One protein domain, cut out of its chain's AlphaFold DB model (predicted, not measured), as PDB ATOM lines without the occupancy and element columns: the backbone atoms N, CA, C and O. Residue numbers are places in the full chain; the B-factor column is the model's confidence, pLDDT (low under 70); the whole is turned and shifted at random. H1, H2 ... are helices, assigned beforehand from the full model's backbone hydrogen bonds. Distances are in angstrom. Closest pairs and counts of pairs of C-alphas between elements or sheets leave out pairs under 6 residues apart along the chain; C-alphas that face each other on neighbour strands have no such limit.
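This is residues 216 to 350 of the 762 residues of an uncharacterized protein of Symbiodinium microadriaticum (UniProt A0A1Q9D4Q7). One long helix, H4, runs nearly the length of the model between two lobes of shorter helices: H1, H2 and H3 fold back and forth at its first end, and H5, H6 and H7 are gathered by its second half. That second lobe, with H4 as one member, is a bundle of four helices, H4, H5, H6 and H7, up and down, each running against the one before it in the chain. The printed part has 135 residues with seven named helices, H1 to H7 in order, and no named strand; the class is all helix. The whole is loose, with a radius of gyration of the C-alphas of 18.2 A, and its elongated outline spans 51 by 31 by 22 A.

H1, residues 216 to 230, and H2, residues 233 to 244, form a helical hairpin and touch at a shallow tilt of 19 degrees, with C-alphas of His 227 and Cys 236 closest at 5.4 A. H2 touches H3, residues 248 to 255, with residues 237 to 241 alone, at a steep tilt of 41 degrees; the closest C-alphas, of Ala 237 and Arg 250, are 6.6 A apart. H3 only just touches H4, residues 259 to 291, with 3 pairs of C-alphas within 8 A, the closest being Ile 253 and Ile 262 at 6.3 A. H1 and H4 are near each other, while H2 and H4 are apart. H4 is the hub, touching three helices. With residues 281 to 289 alone it touches H5, residues 296 to 310, opposite ways at a shallow tilt of 28 degrees; the C-alphas of Leu 289 and Gly 298 are closest, at 5.2 A. With residues 275 to 282 alone it touches H6, residues 317 to 328, the same way at 18 degrees, a shallow tilt; the closest C-alphas are those of Lys 279 and Ala 326, 6.3 A apart. H7, residues 334 to 350, touches H5, with C-alphas of Leu 306 and Met 340 closest at 6.6 A, and H6, with C-alphas of Val 327 and Lys 337 closest at 6.4 A. H4 and H7 are apart, and so are H5 and H6. In H1 to H7 every O i to N i+4 pair is within hydrogen-bond range.

H1 begins at C-alpha 216, (11.729, 16.125, -2.268), and is 21.0 A long. H4 runs 47.4 A from C-alpha 259 at (31.908, 20.923, 14.038) to C-alpha 291 at (-9.855, 34.729, -3.727). H5 measures 21.0 A, and H7 24.0 A, ending at C-alpha 350, (1.912, 29.576, 28.646). H2, H3 and H6 are shorter.

The C-alphas farthest apart, of Glu 257 and Asn 294, are 53.5 A from each other. The printed part has no cut and no long link. Mean pLDDT of the printed part is 80.5; 42 residues are under 70, among them 243 to 273.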
ATOM      1  N   GLY A 216      10.344  16.006  -1.817       60.72
ATOM      2  CA  GLY A 216      11.729  16.125  -2.268       60.72
ATOM      3  C   GLY A 216      12.610  16.881  -1.273       60.72
ATOM      4  O   GLY A 216      13.739  16.462  -1.029       60.72
ATOM      5  N   TRP A 217      12.097  17.944  -0.646       61.53
ATOM      6  CA  TRP A 217      12.857  18.711   0.349       61.53
ATOM      7  C   TRP A 217      13.124  17.896   1.617       61.53
ATOM      8  O   TRP A 217      14.277  17.790   2.025       61.53
ATOM      9  N   MET A 218      12.108  17.220   2.170       55.16
ATOM     10  CA  MET A 218      12.289  16.338   3.335       55.16
ATOM     11  C   MET A 218      13.294  15.210   3.054       55.16
ATOM     12  O   MET A 218      14.128  14.917   3.906       55.16
ATOM     13  N   LYS A 219      13.290  14.621   1.845       68.69
ATOM     14  CA  LYS A 219      14.321  13.650   1.431       68.69
ATOM     15  C   LYS A 219      15.724  14.261   1.365       68.69
ATOM     16  O   LYS A 219      16.672  13.627   1.817       68.69
ATOM     17  N   LYS A 220      15.870  15.474   0.822       74.31
ATOM     18  CA  LYS A 220      17.166  16.167   0.746       74.31
ATOM     19  C   LYS A 220      17.686  16.578   2.133       74.31
ATOM     20  O   LYS A 220      18.868  16.403   2.394       74.31
ATOM     21  N   MET A 221      16.817  17.032   3.040       68.88
ATOM     22  CA  MET A 221      17.185  17.323   4.434       68.88
ATOM     23  C   MET A 221      17.529  16.052   5.215       68.88
ATOM     24  O   MET A 221      18.510  16.047   5.948       68.88
ATOM     25  N   ALA A 222      16.794  14.952   5.019       70.31
ATOM     26  CA  ALA A 222      17.153  13.658   5.598       70.31
ATOM     27  C   ALA A 222      18.515  13.161   5.082       70.31
ATOM     28  O   ALA A 222      19.306  12.642   5.862       70.31
ATOM     29  N   ALA A 223      18.831  13.374   3.798       75.56
ATOM     30  CA  ALA A 223      20.161  13.094   3.262       75.56
ATOM     31  C   ALA A 223      21.238  13.983   3.911       75.56
ATOM     32  O   ALA A 223      22.248  13.454   4.361       75.56
ATOM     33  N   LEU A 224      21.009  15.297   4.027       76.81
ATOM     34  CA  LEU A 224      21.922  16.240   4.690       76.81
ATOM     35  C   LEU A 224      22.206  15.833   6.148       76.81
ATOM     36  O   LEU A 224      23.363  15.727   6.547       76.81
ATOM     37  N   VAL A 225      21.154  15.538   6.921       72.62
ATOM     38  CA  VAL A 225      21.261  15.037   8.302       72.62
ATOM     39  C   VAL A 225      22.015  13.708   8.338       72.62
ATOM     40  O   VAL A 225      22.893  13.543   9.173       72.62
ATOM     41  N   SER A 226      21.773  12.805   7.386       77.12
ATOM     42  CA  SER A 226      22.477  11.522   7.295       77.12
ATOM     43  C   SER A 226      23.971  11.670   6.950       77.12
ATOM     44  O   SER A 226      24.790  10.928   7.485       77.12
ATOM     45  N   HIS A 227      24.367  12.634   6.107       77.50
ATOM     46  CA  HIS A 227      25.786  12.958   5.885       77.50
ATOM     47  C   HIS A 227      26.420  13.589   7.138       77.50
ATOM     48  O   HIS A 227      27.508  13.182   7.537       77.50
ATOM     49  N   TYR A 228      25.709  14.496   7.821       72.75
ATOM     50  CA  TYR A 228      26.137  15.072   9.102       72.75
ATOM     51  C   TYR A 228      26.323  14.006  10.202       72.75
ATOM     52  O   TYR A 228      27.333  14.016  10.900       72.75
ATOM     53  N   GLU A 229      25.390  13.060  10.343       65.06
ATOM     54  CA  GLU A 229      25.456  11.970  11.328       65.06
ATOM     55  C   GLU A 229      26.603  10.987  11.037       65.06
ATOM     56  O   GLU A 229      27.221  10.484  11.973       65.06
ATOM     57  N   ARG A 230      26.953  10.787   9.757       76.12
ATOM     58  CA  ARG A 230      28.142  10.024   9.330       76.12
ATOM     59  C   ARG A 230      29.468  10.791   9.448       76.12
ATOM     60  O   ARG A 230      30.519  10.181   9.277       76.12
ATOM     61  N   GLY A 231      29.447  12.102   9.703       74.38
ATOM     62  CA  GLY A 231      30.646  12.952   9.665       74.38
ATOM     63  C   GLY A 231      31.217  13.177   8.256       74.38
ATOM     64  O   GLY A 231      32.389  13.513   8.117       74.38
ATOM     65  N   ASP A 232      30.401  12.987   7.215       84.00
ATOM     66  CA  ASP A 232      30.754  13.225   5.813       84.00
ATOM     67  C   ASP A 232      30.509  14.700   5.458       84.00
ATOM     68  O   ASP A 232      29.427  15.100   5.016       84.00
ATOM     69  N   TRP A 233      31.512  15.531   5.742       73.50
ATOM     70  CA  TRP A 233      31.417  16.987   5.620       73.50
ATOM     71  C   TRP A 233      31.365  17.469   4.169       73.50
ATOM     72  O   TRP A 233      30.620  18.409   3.881       73.50
ATOM     73  N   ASP A 234      32.087  16.812   3.258       73.88
ATOM     74  CA  ASP A 234      32.071  17.147   1.832       73.88
ATOM     75  C   ASP A 234      30.715  16.808   1.205       73.88
ATOM     76  O   ASP A 234      30.111  17.675   0.570       73.88
ATOM     77  N   GLY A 235      30.154  15.621   1.480       80.06
ATOM     78  CA  GLY A 235      28.802  15.263   1.040       80.06
ATOM     79  C   GLY A 235      27.717  16.176   1.627       80.06
ATOM     80  O   GLY A 235      26.730  16.494   0.960       80.06
ATOM     81  N   CYS A 236      27.911  16.668   2.856       74.62
ATOM     82  CA  CYS A 236      27.017  17.638   3.491       74.62
ATOM     83  C   CYS A 236      27.089  19.025   2.811       74.62
ATOM     84  O   CYS A 236      26.054  19.634   2.525       74.62
ATOM     85  N   ALA A 237      28.295  19.502   2.484       67.12
ATOM     86  CA  ALA A 237      28.504  20.767   1.778       67.12
ATOM     87  C   ALA A 237      28.002  20.720   0.319       67.12
ATOM     88  O   ALA A 237      27.316  21.643  -0.140       67.12
ATOM     89  N   GLU A 238      28.289  19.634  -0.402       75.00
ATOM     90  CA  GLU A 238      27.835  19.409  -1.778       75.00
ATOM     91  C   GLU A 238      26.300  19.388  -1.854       75.00
ATOM     92  O   GLU A 238      25.700  20.164  -2.601       75.00
ATOM     93  N   ARG A 239      25.633  18.603  -0.994       77.00
ATOM     94  CA  ARG A 239      24.160  18.548  -0.924       77.00
ATOM     95  C   ARG A 239      23.498  19.884  -0.607       77.00
ATOM     96  O   ARG A 239      22.390  20.136  -1.083       77.00
ATOM     97  N   TRP A 240      24.142  20.738   0.182       69.31
ATOM     98  CA  TRP A 240      23.610  22.067   0.462       69.31
ATOM     99  C   TRP A 240      23.788  23.031  -0.713       69.31
ATOM    100  O   TRP A 240      22.858  23.756  -1.069       69.31
ATOM    101  N   THR A 241      24.961  23.034  -1.351       67.25
ATOM    102  CA  THR A 241      25.189  23.852  -2.560       67.25
ATOM    103  C   THR A 241      24.299  23.428  -3.734       67.25
ATOM    104  O   THR A 241      23.889  24.278  -4.523       67.25
ATOM    105  N   GLU A 242      23.896  22.155  -3.794       73.12
ATOM    106  CA  GLU A 242      22.856  21.640  -4.699       73.12
ATOM    107  C   GLU A 242      21.433  22.160  -4.358       73.12
ATOM    108  O   GLU A 242      20.550  22.174  -5.219       73.12
ATOM    109  N   GLN A 243      21.176  22.593  -3.115       66.38
ATOM    110  CA  GLN A 243      19.877  23.128  -2.675       66.38
ATOM    111  C   GLN A 243      19.737  24.650  -2.817       66.38
ATOM    112  O   GLN A 243      18.666  25.105  -3.211       66.38
ATOM    113  N   GLN A 244      20.761  25.424  -2.448       57.06
ATOM    114  CA  GLN A 244      20.663  26.888  -2.282       57.06
ATOM    115  C   GLN A 244      21.323  27.696  -3.411       57.06
ATOM    116  O   GLN A 244      21.307  28.926  -3.390       57.06
ATOM    117  N   GLY A 245      21.914  27.023  -4.401       48.56
ATOM    118  CA  GLY A 245      22.828  27.658  -5.347       48.56
ATOM    119  C   GLY A 245      24.249  27.759  -4.781       48.56
ATOM    120  O   GLY A 245      24.491  27.629  -3.579       48.56
ATOM    121  N   ARG A 246      25.226  27.931  -5.674       39.34
ATOM    122  CA  ARG A 246      26.654  27.867  -5.330       39.34
ATOM    123  C   ARG A 246      27.082  29.113  -4.546       39.34
ATOM    124  O   ARG A 246      27.102  30.199  -5.111       39.34
ATOM    125  N   GLY A 247      27.453  28.932  -3.276       45.69
ATOM    126  CA  GLY A 247      28.016  29.981  -2.417       45.69
ATOM    127  C   GLY A 247      27.876  29.663  -0.925       45.69
ATOM    128  O   GLY A 247      28.749  29.038  -0.327       45.69
ATOM    129  N   SER A 248      26.735  30.040  -0.340       64.69
ATOM    130  CA  SER A 248      26.672  30.452   1.072       64.69
ATOM    131  C   SER A 248      27.175  29.459   2.124       64.69
ATOM    132  O   SER A 248      27.834  29.900   3.059       64.69
ATOM    133  N   LEU A 249      26.912  28.146   2.030       57.56
ATOM    134  CA  LEU A 249      27.321  27.239   3.116       57.56
ATOM    135  C   LEU A 249      28.831  27.022   3.177       57.56
ATOM    136  O   LEU A 249      29.346  26.862   4.277       57.56
ATOM    137  N   ARG A 250      29.556  27.034   2.052       58.91
ATOM    138  CA  ARG A 250      31.015  26.843   2.111       58.91
ATOM    139  C   ARG A 250      31.663  28.021   2.836       58.91
ATOM    140  O   ARG A 250      32.438  27.804   3.761       58.91
ATOM    141  N   ASP A 251      31.216  29.229   2.509       63.34
ATOM    142  CA  ASP A 251      31.647  30.470   3.150       63.34
ATOM    143  C   ASP A 251      31.233  30.513   4.636       63.34
ATOM    144  O   ASP A 251      32.042  30.864   5.487       63.34
ATOM    145  N   LEU A 252      30.016  30.067   4.986       54.78
ATOM    146  CA  LEU A 252      29.557  29.954   6.382       54.78
ATOM    147  C   LEU A 252      30.317  28.885   7.188       54.78
ATOM    148  O   LEU A 252      30.611  29.110   8.357       54.78
ATOM    149  N   ILE A 253      30.655  27.735   6.596       61.16
ATOM    150  CA  ILE A 253      31.493  26.703   7.239       61.16
ATOM    151  C   ILE A 253      32.904  27.243   7.480       61.16
ATOM    152  O   ILE A 253      33.492  26.986   8.527       61.16
ATOM    153  N   GLN A 254      33.431  28.008   6.527       63.22
ATOM    154  CA  GLN A 254      34.760  28.606   6.605       63.22
ATOM    155  C   GLN A 254      34.804  29.806   7.570       63.22
ATOM    156  O   GLN A 254      35.827  30.043   8.202       63.22
ATOM    157  N   GLN A 255      33.686  30.518   7.750       60.16
ATOM    158  CA  GLN A 255      33.512  31.578   8.750       60.16
ATOM    159  C   GLN A 255      33.303  31.033  10.176       60.16
ATOM    160  O   GLN A 255      33.676  31.688  11.150       60.16
ATOM    161  N   TYR A 256      32.695  29.853  10.316       55.34
ATOM    162  CA  TYR A 256      32.445  29.196  11.598       55.34
ATOM    163  C   TYR A 256      33.271  27.911  11.726       55.34
ATOM    164  O   TYR A 256      32.732  26.805  11.637       55.34
ATOM    165  N   GLU A 257      34.573  28.069  11.969       50.31
ATOM    166  CA  GLU A 257      35.529  26.962  12.063       50.31
ATOM    167  C   GLU A 257      35.053  25.825  12.996       50.31
ATOM    168  O   GLU A 257      34.804  25.999  14.193       50.31
ATOM    169  N   GLY A 258      34.963  24.614  12.434       58.88
ATOM    170  CA  GLY A 258      34.755  23.368  13.171       58.88
ATOM    171  C   GLY A 258      33.303  22.897  13.349       58.88
ATOM    172  O   GLY A 258      32.316  23.561  13.031       58.88
ATOM    173  N   VAL A 259      33.170  21.691  13.913       49.94
ATOM    174  CA  VAL A 259      31.908  20.923  14.038       49.94
ATOM    175  C   VAL A 259      30.794  21.688  14.779       49.94
ATOM    176  O   VAL A 259      29.603  21.487  14.524       49.94
ATOM    177  N   HIS A 260      31.155  22.596  15.689       53.62
ATOM    178  CA  HIS A 260      30.193  23.437  16.403       53.62
ATOM    179  C   HIS A 260      29.591  24.549  15.536       53.62
ATOM    180  O   HIS A 260      28.420  24.883  15.737       53.62
ATOM    181  N   GLY A 261      30.337  25.056  14.550       65.25
ATOM    182  CA  GLY A 261      29.846  26.003  13.556       65.25
ATOM    183  C   GLY A 261      28.687  25.423  12.758       65.25
ATOM    184  O   GLY A 261      27.589  25.969  12.778       65.25
ATOM    185  N   ILE A 262      28.883  24.241  12.171       59.47
ATOM    186  CA  ILE A 262      27.860  23.560  11.360       59.47
ATOM    187  C   ILE A 262      26.586  23.300  12.163       59.47
ATOM    188  O   ILE A 262      25.491  23.568  11.679       59.47
ATOM    189  N   ARG A 263      26.688  22.841  13.417       58.06
ATOM    190  CA  ARG A 263      25.492  22.616  14.245       58.06
ATOM    191  C   ARG A 263      24.749  23.917  14.567       58.06
ATOM    192  O   ARG A 263      23.518  23.911  14.607       58.06
ATOM    193  N   LYS A 264      25.477  25.017  14.795       65.94
ATOM    194  CA  LYS A 264      24.890  26.351  14.978       65.94
ATOM    195  C   LYS A 264      24.184  26.790  13.694       65.94
ATOM    196  O   LYS A 264      22.993  27.069  13.762       65.94
ATOM    197  N   VAL A 265      24.858  26.716  12.544       68.62
ATOM    198  CA  VAL A 265      24.303  27.050  11.222       68.62
ATOM    199  C   VAL A 265      23.069  26.208  10.902       68.62
ATOM    200  O   VAL A 265      22.040  26.774  10.575       68.62
ATOM    201  N   VAL A 266      23.088  24.884  11.086       69.56
ATOM    202  CA  VAL A 266      21.903  24.028  10.867       69.56
ATOM    203  C   VAL A 266      20.752  24.416  11.800       69.56
ATOM    204  O   VAL A 266      19.609  24.477  11.354       69.56
ATOM    205  N   THR A 267      21.022  24.739  13.068       64.00
ATOM    206  CA  THR A 267      19.973  25.178  14.008       64.00
ATOM    207  C   THR A 267      19.411  26.548  13.614       64.00
ATOM    208  O   THR A 267      18.196  26.724  13.572       64.00
ATOM    209  N   GLU A 268      20.267  27.510  13.265       66.38
ATOM    210  CA  GLU A 268      19.875  28.848  12.809       66.38
ATOM    211  C   GLU A 268      19.153  28.803  11.458       66.38
ATOM    212  O   GLU A 268      18.176  29.525  11.272       66.38
ATOM    213  N   CYS A 269      19.537  27.895  10.558       63.66
ATOM    214  CA  CYS A 269      18.829  27.613   9.317       63.66
ATOM    215  C   CYS A 269      17.478  26.940   9.567       63.66
ATOM    216  O   CYS A 269      16.511  27.340   8.937       63.66
ATOM    217  N   MET A 270      17.351  25.984  10.493       63.22
ATOM    218  CA  MET A 270      16.042  25.409  10.844       63.22
ATOM    219  C   MET A 270      15.123  26.459  11.485       63.22
ATOM    220  O   MET A 270      13.964  26.574  11.100       63.22
ATOM    221  N   HIS A 271      15.637  27.284  12.402       65.06
ATOM    222  CA  HIS A 271      14.878  28.374  13.026       65.06
ATOM    223  C   HIS A 271      14.556  29.511  12.034       65.06
ATOM    224  O   HIS A 271      13.508  30.146  12.132       65.06
ATOM    225  N   GLY A 272      15.442  29.790  11.075       67.31
ATOM    226  CA  GLY A 272      15.223  30.738   9.979       67.31
ATOM    227  C   GLY A 272      14.219  30.224   8.946       67.31
ATOM    228  O   GLY A 272      13.356  30.977   8.509       67.31
ATOM    229  N   PHE A 273      14.268  28.931   8.625       60.09
ATOM    230  CA  PHE A 273      13.333  28.267   7.723       60.09
ATOM    231  C   PHE A 273      11.918  28.248   8.304       60.09
ATOM    232  O   PHE A 273      10.985  28.654   7.622       60.09
ATOM    233  N   VAL A 274      11.764  27.908   9.591       72.75
ATOM    234  CA  VAL A 274      10.473  28.012  10.296       72.75
ATOM    235  C   VAL A 274       9.920  29.443  10.228       72.75
ATOM    236  O   VAL A 274       8.736  29.618   9.956       72.75
ATOM    237  N   ARG A 275      10.757  30.478  10.399       76.81
ATOM    238  CA  ARG A 275      10.328  31.883  10.245       76.81
ATOM    239  C   ARG A 275       9.877  32.234   8.823       76.81
ATOM    240  O   ARG A 275       8.881  32.936   8.671       76.81
ATOM    241  N   ALA A 276      10.598  31.772   7.802       83.44
ATOM    242  CA  ALA A 276      10.240  32.011   6.405       83.44
ATOM    243  C   ALA A 276       8.926  31.303   6.034       83.44
ATOM    244  O   ALA A 276       8.011  31.959   5.538       83.44
ATOM    245  N   GLU A 277       8.788  30.013   6.378       86.19
ATOM    246  CA  GLU A 277       7.549  29.249   6.170       86.19
ATOM    247  C   GLU A 277       6.346  29.937   6.832       86.19
ATOM    248  O   GLU A 277       5.305  30.065   6.194       86.19
ATOM    249  N   TRP A 278       6.478  30.449   8.064       90.12
ATOM    250  CA  TRP A 278       5.393  31.173   8.741       90.12
ATOM    251  C   TRP A 278       4.908  32.402   7.965       90.12
ATOM    252  O   TRP A 278       3.699  32.594   7.811       90.12
ATOM    253  N   LYS A 279       5.831  33.225   7.449       92.38
ATOM    254  CA  LYS A 279       5.486  34.423   6.666       92.38
ATOM    255  C   LYS A 279       4.853  34.050   5.321       92.38
ATOM    256  O   LYS A 279       3.868  34.671   4.922       92.38
ATOM    257  N   GLU A 280       5.353  33.013   4.653       94.25
ATOM    258  CA  GLU A 280       4.768  32.507   3.406       94.25
ATOM    259  C   GLU A 280       3.372  31.899   3.618       94.25
ATOM    260  O   GLU A 280       2.455  32.180   2.849       94.25
ATOM    261  N   GLU A 281       3.165  31.106   4.668       94.81
ATOM    262  CA  GLU A 281       1.886  30.447   4.954       94.81
ATOM    263  C   GLU A 281       0.802  31.459   5.367       94.81
ATOM    264  O   GLU A 281      -0.325  31.378   4.876       94.81
ATOM    265  N   LEU A 282       1.164  32.497   6.135       95.94
ATOM    266  CA  LEU A 282       0.310  33.669   6.387       95.94
ATOM    267  C   LEU A 282      -0.115  34.366   5.084       95.94
ATOM    268  O   LEU A 282      -1.295  34.691   4.911       95.94
ATOM    269  N   GLN A 283       0.816  34.574   4.146       95.56
ATOM    270  CA  GLN A 283       0.509  35.167   2.840       95.56
ATOM    271  C   GLN A 283      -0.354  34.248   1.964       95.56
ATOM    272  O   GLN A 283      -1.243  34.736   1.265       95.56
ATOM    273  N   HIS A 284      -0.131  32.933   1.989       95.75
ATOM    274  CA  HIS A 284      -0.940  31.966   1.245       95.75
ATOM    275  C   HIS A 284      -2.375  31.893   1.782       95.75
ATOM    276  O   HIS A 284      -3.314  31.970   0.989       95.75
ATOM    277  N   CYS A 285      -2.564  31.861   3.104       96.69
ATOM    278  CA  CYS A 285      -3.886  31.966   3.724       96.69
ATOM    279  C   CYS A 285      -4.581  33.293   3.373       96.69
ATOM    280  O   CYS A 285      -5.744  33.275   2.967       96.69
ATOM    281  N   ALA A 286      -3.869  34.427   3.412       96.19
ATOM    282  CA  ALA A 286      -4.416  35.729   3.016       96.19
ATOM    283  C   ALA A 286      -4.874  35.749   1.544       96.19
ATOM    284  O   ALA A 286      -5.996  36.158   1.242       96.19
ATOM    285  N   LYS A 287      -4.040  35.251   0.618       96.88
ATOM    286  CA  LYS A 287      -4.380  35.125  -0.811       96.88
ATOM    287  C   LYS A 287      -5.601  34.225  -1.023       96.88
ATOM    288  O   LYS A 287      -6.487  34.575  -1.802       96.88
ATOM    289  N   LEU A 288      -5.680  33.093  -0.323       97.12
ATOM    290  CA  LEU A 288      -6.769  32.127  -0.484       97.12
ATOM    291  C   LEU A 288      -8.105  32.658   0.068       97.12
ATOM    292  O   LEU A 288      -9.143  32.460  -0.567       97.12
ATOM    293  N   LEU A 289      -8.075  33.404   1.179       96.31
ATOM    294  CA  LEU A 289      -9.239  34.120   1.714       96.31
ATOM    295  C   LEU A 289      -9.693  35.257   0.784       96.31
ATOM    296  O   LEU A 289     -10.886  35.356   0.506       96.31
ATOM    297  N   LYS A 290      -8.771  36.054   0.220       96.06
ATOM    298  CA  LYS A 290      -9.104  37.084  -0.788       96.06
ATOM    299  C   LYS A 290      -9.790  36.503  -2.024       96.06
ATOM    300  O   LYS A 290     -10.773  37.063  -2.498       96.06
ATOM    301  N   LEU A 291      -9.286  35.384  -2.546       96.88
ATOM    302  CA  LEU A 291      -9.855  34.729  -3.727       96.88
ATOM    303  C   LEU A 291     -11.224  34.086  -3.454       96.88
ATOM    304  O   LEU A 291     -11.997  33.883  -4.391       96.88
ATOM    305  N   ARG A 292     -11.521  33.717  -2.200       96.69
ATOM    306  CA  ARG A 292     -12.758  33.021  -1.817       96.69
ATOM    307  C   ARG A 292     -13.234  33.423  -0.407       96.69
ATOM    308  O   ARG A 292     -13.166  32.592   0.503       96.69
ATOM    309  N   PRO A 293     -13.804  34.630  -0.220       93.50
ATOM    310  CA  PRO A 293     -14.087  35.202   1.107       93.50
ATOM    311  C   PRO A 293     -15.056  34.395   1.989       93.50
ATOM    312  O   PRO A 293     -15.093  34.606   3.195       93.50
ATOM    313  N   ASN A 294     -15.811  33.448   1.419       93.69
ATOM    314  CA  ASN A 294     -16.742  32.579   2.150       93.69
ATOM    315  C   ASN A 294     -16.451  31.071   2.001       93.69
ATOM    316  O   ASN A 294     -17.290  30.254   2.373       93.69
ATOM    317  N   SER A 295     -15.302  30.663   1.448       96.31
ATOM    318  CA  SER A 295     -15.016  29.231   1.267       96.31
ATOM    319  C   SER A 295     -14.577  28.561   2.567       96.31
ATOM    320  O   SER A 295     -13.650  29.020   3.234       96.31
ATOM    321  N   GLU A 296     -15.178  27.407   2.864       96.06
ATOM    322  CA  GLU A 296     -14.764  26.515   3.955       96.06
ATOM    323  C   GLU A 296     -13.277  26.135   3.870       96.06
ATOM    324  O   GLU A 296     -12.627  25.998   4.897       96.06
ATOM    325  N   VAL A 297     -12.701  26.059   2.662       95.88
ATOM    326  CA  VAL A 297     -11.269  25.773   2.456       95.88
ATOM    327  C   VAL A 297     -10.382  26.885   3.029       95.88
ATOM    328  O   VAL A 297      -9.337  26.598   3.603       95.88
ATOM    329  N   GLY A 298     -10.806  28.151   2.921       94.94
ATOM    330  CA  GLY A 298     -10.088  29.285   3.512       94.94
ATOM    331  C   GLY A 298     -10.130  29.271   5.035       94.94
ATOM    332  O   GLY A 298      -9.107  29.496   5.678       94.94
ATOM    333  N   LYS A 299     -11.288  28.922   5.603       95.44
ATOM    334  CA  LYS A 299     -11.465  28.765   7.053       95.44
ATOM    335  C   LYS A 299     -10.653  27.585   7.592       95.44
ATOM    336  O   LYS A 299      -9.880  27.767   8.521       95.44
ATOM    337  N   ALA A 300     -10.707  26.425   6.939       96.00
ATOM    338  CA  ALA A 300      -9.916  25.253   7.316       96.00
ATOM    339  C   ALA A 300      -8.394  25.492   7.212       96.00
ATOM    340  O   ALA A 300      -7.632  24.992   8.041       96.00
ATOM    341  N   ALA A 301      -7.935  26.275   6.228       96.44
ATOM    342  CA  ALA A 301      -6.533  26.682   6.129       96.44
ATOM    343  C   ALA A 301      -6.126  27.605   7.292       96.44
ATOM    344  O   ALA A 301      -5.080  27.392   7.900       96.44
ATOM    345  N   ALA A 302      -6.970  28.580   7.644       96.06
ATOM    346  CA  ALA A 302      -6.764  29.462   8.791       96.06
ATOM    347  C   ALA A 302      -6.750  28.707  10.136       96.06
ATOM    348  O   ALA A 302      -5.830  28.886  10.930       96.06
ATOM    349  N   GLU A 303      -7.705  27.798  10.362       96.25
ATOM    350  CA  GLU A 303      -7.747  26.915  11.539       96.25
ATOM    351  C   GLU A 303      -6.500  26.020  11.626       96.25
ATOM    352  O   GLU A 303      -5.927  25.838  12.702       96.25
ATOM    353  N   THR A 304      -6.031  25.494  10.488       95.12
ATOM    354  CA  THR A 304      -4.783  24.716  10.422       95.12
ATOM    355  C   THR A 304      -3.580  25.576  10.808       95.12
ATOM    356  O   THR A 304      -2.711  25.113  11.549       95.12
ATOM    357  N   LEU A 305      -3.538  26.830  10.353       95.44
ATOM    358  CA  LEU A 305      -2.466  27.770  10.662       95.44
ATOM    359  C   LEU A 305      -2.437  28.115  12.163       95.44
ATOM    360  O   LEU A 305      -1.389  27.994  12.792       95.44
ATOM    361  N   LEU A 306      -3.592  28.416  12.768       95.19
ATOM    362  CA  LEU A 306      -3.736  28.615  14.219       95.19
ATOM    363  C   LEU A 306      -3.313  27.369  15.018       95.19
ATOM    364  O   LEU A 306      -2.559  27.466  15.988       95.19
ATOM    365  N   HIS A 307      -3.715  26.172  14.581       92.38
ATOM    366  CA  HIS A 307      -3.303  24.923  15.225       92.38
ATOM    367  C   HIS A 307      -1.784  24.692  15.130       92.38
ATOM    368  O   HIS A 307      -1.174  24.193  16.079       92.38
ATOM    369  N   ARG A 308      -1.139  25.046  14.008       90.69
ATOM    370  CA  ARG A 308       0.330  24.996  13.887       90.69
ATOM    371  C   ARG A 308       1.011  26.011  14.804       90.69
ATOM    372  O   ARG A 308       2.091  25.711  15.307       90.69
ATOM    373  N   LEU A 309       0.377  27.156  15.062       91.88
ATOM    374  CA  LEU A 309       0.915  28.223  15.905       91.88
ATOM    375  C   LEU A 309       0.958  27.750  17.363       91.88
ATOM    376  O   LEU A 309       2.023  27.708  17.971       91.88
ATOM    377  N   HIS A 310      -0.166  27.235  17.871       88.81
ATOM    378  CA  HIS A 310      -0.254  26.621  19.202       88.81
ATOM    379  C   HIS A 310       0.618  25.370  19.394       88.81
ATOM    380  O   HIS A 310       0.905  24.997  20.530       88.81
ATOM    381  N   ALA A 311       1.011  24.697  18.309       86.62
ATOM    382  CA  ALA A 311       1.903  23.540  18.340       86.62
ATOM    383  C   ALA A 311       3.396  23.903  18.208       86.62
ATOM    384  O   ALA A 311       4.233  23.002  18.255       86.62
ATOM    385  N   SER A 312       3.731  25.182  18.006       85.69
ATOM    386  CA  SER A 312       5.116  25.628  17.837       85.69
ATOM    387  C   SER A 312       5.876  25.725  19.169       85.69
ATOM    388  O   SER A 312       5.287  25.899  20.237       85.69
ATOM    389  N   ASP A 313       7.201  25.564  19.109       82.56
ATOM    390  CA  ASP A 313       8.079  25.750  20.268       82.56
ATOM    391  C   ASP A 313       8.053  27.217  20.751       82.56
ATOM    392  O   ASP A 313       7.885  28.127  19.936       82.56
ATOM    393  N   PRO A 314       8.267  27.481  22.057       82.31
ATOM    394  CA  PRO A 314       8.239  28.835  22.605       82.31
ATOM    395  C   PRO A 314       9.267  29.747  21.918       82.31
ATOM    396  O   PRO A 314      10.480  29.536  22.016       82.31
ATOM    397  N   LEU A 315       8.749  30.772  21.245       84.19
ATOM    398  CA  LEU A 315       9.502  31.745  20.455       84.19
ATOM    399  C   LEU A 315      10.350  32.668  21.346       84.19
ATOM    400  O   LEU A 315       9.960  33.015  22.464       84.19
ATOM    401  N   SER A 316      11.510  33.108  20.848       84.56
ATOM    402  CA  SER A 316      12.271  34.183  21.497       84.56
ATOM    403  C   SER A 316      11.516  35.519  21.397       84.56
ATOM    404  O   SER A 316      10.734  35.698  20.465       84.56
ATOM    405  N   PRO A 317      11.787  36.504  22.278       88.56
ATOM    406  CA  PRO A 317      11.145  37.818  22.193       88.56
ATOM    407  C   PRO A 317      11.285  38.474  20.811       88.56
ATOM    408  O   PRO A 317      10.305  38.979  20.282       88.56
ATOM    409  N   SER A 318      12.463  38.377  20.183       86.81
ATOM    410  CA  SER A 318      12.701  38.880  18.823       86.81
ATOM    411  C   SER A 318      11.881  38.157  17.750       86.81
ATOM    412  O   SER A 318      11.281  38.806  16.901       86.81
ATOM    413  N   GLN A 319      11.802  36.821  17.804       88.56
ATOM    414  CA  GLN A 319      10.966  36.034  16.889       88.56
ATOM    415  C   GLN A 319       9.480  36.355  17.063       88.56
ATOM    416  O   GLN A 319       8.722  36.298  16.100       88.56
ATOM    417  N   LEU A 320       9.071  36.677  18.291       92.25
ATOM    418  CA  LEU A 320       7.710  37.068  18.606       92.25
ATOM    419  C   LEU A 320       7.379  38.436  17.993       92.25
ATOM    420  O   LEU A 320       6.358  38.555  17.326       92.25
ATOM    421  N   THR A 321       8.263  39.434  18.126       94.50
ATOM    422  CA  THR A 321       8.130  40.741  17.452       94.50
ATOM    423  C   THR A 321       8.041  40.584  15.931       94.50
ATOM    424  O   THR A 321       7.082  41.066  15.333       94.50
ATOM    425  N   GLU A 322       8.946  39.806  15.320       93.44
ATOM    426  CA  GLU A 322       8.917  39.494  13.877       93.44
ATOM    427  C   GLU A 322       7.609  38.809  13.421       93.44
ATOM    428  O   GLU A 322       7.270  38.861  12.232       93.44
ATOM    429  N   LEU A 323       6.908  38.123  14.335       94.19
ATOM    430  CA  LEU A 323       5.643  37.434  14.082       94.19
ATOM    431  C   LEU A 323       4.436  38.369  14.245       94.19
ATOM    432  O   LEU A 323       3.555  38.321  13.390       94.19
ATOM    433  N   TYR A 324       4.415  39.252  15.254       96.00
ATOM    434  CA  TYR A 324       3.407  40.320  15.346       96.00
ATOM    435  C   TYR A 324       3.450  41.194  14.085       96.00
ATOM    436  O   TYR A 324       2.435  41.327  13.407       96.00
ATOM    437  N   GLU A 325       4.632  41.682  13.690       96.19
ATOM    438  CA  GLU A 325       4.819  42.469  12.460       96.19
ATOM    439  C   GLU A 325       4.295  41.735  11.212       96.19
ATOM    440  O   GLU A 325       3.648  42.331  10.350       96.19
ATOM    441  N   ALA A 326       4.526  40.419  11.111       95.62
ATOM    442  CA  ALA A 326       4.047  39.610   9.991       95.62
ATOM    443  C   ALA A 326       2.521  39.414   9.980       95.62
ATOM    444  O   ALA A 326       1.919  39.385   8.904       95.62
ATOM    445  N   VAL A 327       1.886  39.281  11.150       96.56
ATOM    446  CA  VAL A 327       0.421  39.187  11.269       96.56
ATOM    447  C   VAL A 327      -0.225  40.549  10.989       96.56
ATOM    448  O   VAL A 327      -1.198  40.607  10.229       96.56
ATOM    449  N   GLU A 328       0.340  41.650  11.495       96.88
ATOM    450  CA  GLU A 328      -0.118  43.014  11.195       96.88
ATOM    451  C   GLU A 328      -0.024  43.335   9.701       96.88
ATOM    452  O   GLU A 328      -1.015  43.783   9.120       96.88
ATOM    453  N   ALA A 329       1.109  43.031   9.059       96.38
ATOM    454  CA  ALA A 329       1.336  43.272   7.632       96.38
ATOM    455  C   ALA A 329       0.549  42.334   6.694       96.38
ATOM    456  O   ALA A 329       0.503  42.564   5.486       96.38
ATOM    457  N   SER A 330      -0.064  41.262   7.208       96.62
ATOM    458  CA  SER A 330      -0.860  40.341   6.388       96.62
ATOM    459  C   SER A 330      -2.193  40.969   5.952       96.62
ATOM    460  O   SER A 330      -2.834  41.679   6.718       96.62
ATOM    461  N   ASP A 331      -2.697  40.665   4.755       95.50
ATOM    462  CA  ASP A 331      -4.025  41.138   4.320       95.50
ATOM    463  C   ASP A 331      -5.165  40.193   4.755       95.50
ATOM    464  O   ASP A 331      -6.017  39.805   3.949       95.50
ATOM    465  N   GLN A 332      -5.152  39.745   6.013       95.38
ATOM    466  CA  GLN A 332      -6.177  38.845   6.553       95.38
ATOM    467  C   GLN A 332      -7.359  39.602   7.188       95.38
ATOM    468  O   GLN A 332      -7.189  40.748   7.618       95.38
ATOM    469  N   PRO A 333      -8.561  38.984   7.263       95.75
ATOM    470  CA  PRO A 333      -9.713  39.567   7.949       95.75
ATOM    471  C   PRO A 333      -9.376  39.955   9.400       95.75
ATOM    472  O   PRO A 333      -8.651  39.212  10.065       95.75
ATOM    473  N   PRO A 334      -9.915  41.072   9.926       95.81
ATOM    474  CA  PRO A 334      -9.540  41.582  11.247       95.81
ATOM    475  C   PRO A 334      -9.878  40.605  12.381       95.81
ATOM    476  O   PRO A 334      -9.125  40.502  13.341       95.81
ATOM    477  N   GLU A 335     -10.964  39.839  12.244       95.25
ATOM    478  CA  GLU A 335     -11.347  38.774  13.181       95.25
ATOM    479  C   GLU A 335     -10.234  37.725  13.327       95.25
ATOM    480  O   GLU A 335      -9.832  37.393  14.439       95.25
ATOM    481  N   LEU A 336      -9.678  37.274  12.198       95.69
ATOM    482  CA  LEU A 336      -8.635  36.254  12.154       95.69
ATOM    483  C   LEU A 336      -7.259  36.806  12.554       95.69
ATOM    484  O   LEU A 336      -6.489  36.098  13.195       95.69
ATOM    485  N   LYS A 337      -6.960  38.080  12.250       97.19
ATOM    486  CA  LYS A 337      -5.773  38.754  12.806       97.19
ATOM    487  C   LYS A 337      -5.815  38.768  14.328       97.19
ATOM    488  O   LYS A 337      -4.829  38.396  14.950       97.19
ATOM    489  N   ASN A 338      -6.944  39.162  14.915       96.81
ATOM    490  CA  ASN A 338      -7.097  39.211  16.366       96.81
ATOM    491  C   ASN A 338      -6.945  37.812  16.985       96.81
ATOM    492  O   ASN A 338      -6.202  37.663  17.946       96.81
ATOM    493  N   GLU A 339      -7.548  36.778  16.390       96.56
ATOM    494  CA  GLU A 339      -7.393  35.388  16.850       96.56
ATOM    495  C   GLU A 339      -5.938  34.885  16.743       96.56
ATOM    496  O   GLU A 339      -5.449  34.178  17.630       96.56
ATOM    497  N   MET A 340      -5.204  35.289  15.699       95.94
ATOM    498  CA  MET A 340      -3.765  35.027  15.590       95.94
ATOM    499  C   MET A 340      -2.963  35.770  16.663       95.94
ATOM    500  O   MET A 340      -2.113  35.143  17.292       95.94
ATOM    501  N   MET A 341      -3.245  37.051  16.926       96.12
ATOM    502  CA  MET A 341      -2.577  37.812  17.991       96.12
ATOM    503  C   MET A 341      -2.847  37.213  19.373       96.12
ATOM    504  O   MET A 341      -1.897  36.949  20.103       96.12
ATOM    505  N   ASP A 342      -4.103  36.889  19.691       95.44
ATOM    506  CA  ASP A 342      -4.488  36.193  20.926       95.44
ATOM    507  C   ASP A 342      -3.751  34.848  21.063       95.44
ATOM    508  O   ASP A 342      -3.370  34.436  22.163       95.44
ATOM    509  N   SER A 343      -3.499  34.160  19.945       93.81
ATOM    510  CA  SER A 343      -2.733  32.910  19.918       93.81
ATOM    511  C   SER A 343      -1.226  33.121  20.130       93.81
ATOM    512  O   SER A 343      -0.597  32.295  20.796       93.81
ATOM    513  N   VAL A 344      -0.644  34.223  19.639       93.12
ATOM    514  CA  VAL A 344       0.745  34.633  19.931       93.12
ATOM    515  C   VAL A 344       0.891  35.052  21.401       93.12
ATOM    516  O   VAL A 344       1.808  34.596  22.089       93.12
ATOM    517  N   ASP A 345      -0.060  35.819  21.932       93.44
ATOM    518  CA  ASP A 345      -0.131  36.199  23.346       93.44
ATOM    519  C   ASP A 345      -0.298  34.971  24.253       93.44
ATOM    520  O   ASP A 345       0.346  34.860  25.300       93.44
ATOM    521  N   ALA A 346      -1.097  33.981  23.840       91.06
ATOM    522  CA  ALA A 346      -1.236  32.717  24.555       91.06
ATOM    523  C   ALA A 346       0.082  31.921  24.615       91.06
ATOM    524  O   ALA A 346       0.334  31.251  25.622       91.06
ATOM    525  N   MET A 347       0.952  32.028  23.600       84.94
ATOM    526  CA  MET A 347       2.303  31.452  23.653       84.94
ATOM    527  C   MET A 347       3.193  32.159  24.688       84.94
ATOM    528  O   MET A 347       3.915  31.471  25.411       84.94
ATOM    529  N   GLN A 348       3.096  33.488  24.858       82.50
ATOM    530  CA  GLN A 348       3.740  34.168  25.998       82.50
ATOM    531  C   GLN A 348       3.138  33.708  27.336       82.50
ATOM    532  O   GLN A 348       3.856  33.424  28.303       82.50
ATOM    533  N   GLY A 349       1.807  33.631  27.402       67.00
ATOM    534  CA  GLY A 349       1.052  33.332  28.616       67.00
ATOM    535  C   GLY A 349       1.288  31.919  29.148       67.00
ATOM    536  O   GLY A 349       1.285  31.717  30.363       67.00
ATOM    537  N   ALA A 350       1.568  30.949  28.271       57.88
ATOM    538  CA  ALA A 350       1.912  29.576  28.646       57.88
ATOM    539  C   ALA A 350       3.168  29.490  29.539       57.88
ATOM    540  O   ALA A 350       3.246  28.611  30.403       57.88
TER     541      ALA A 350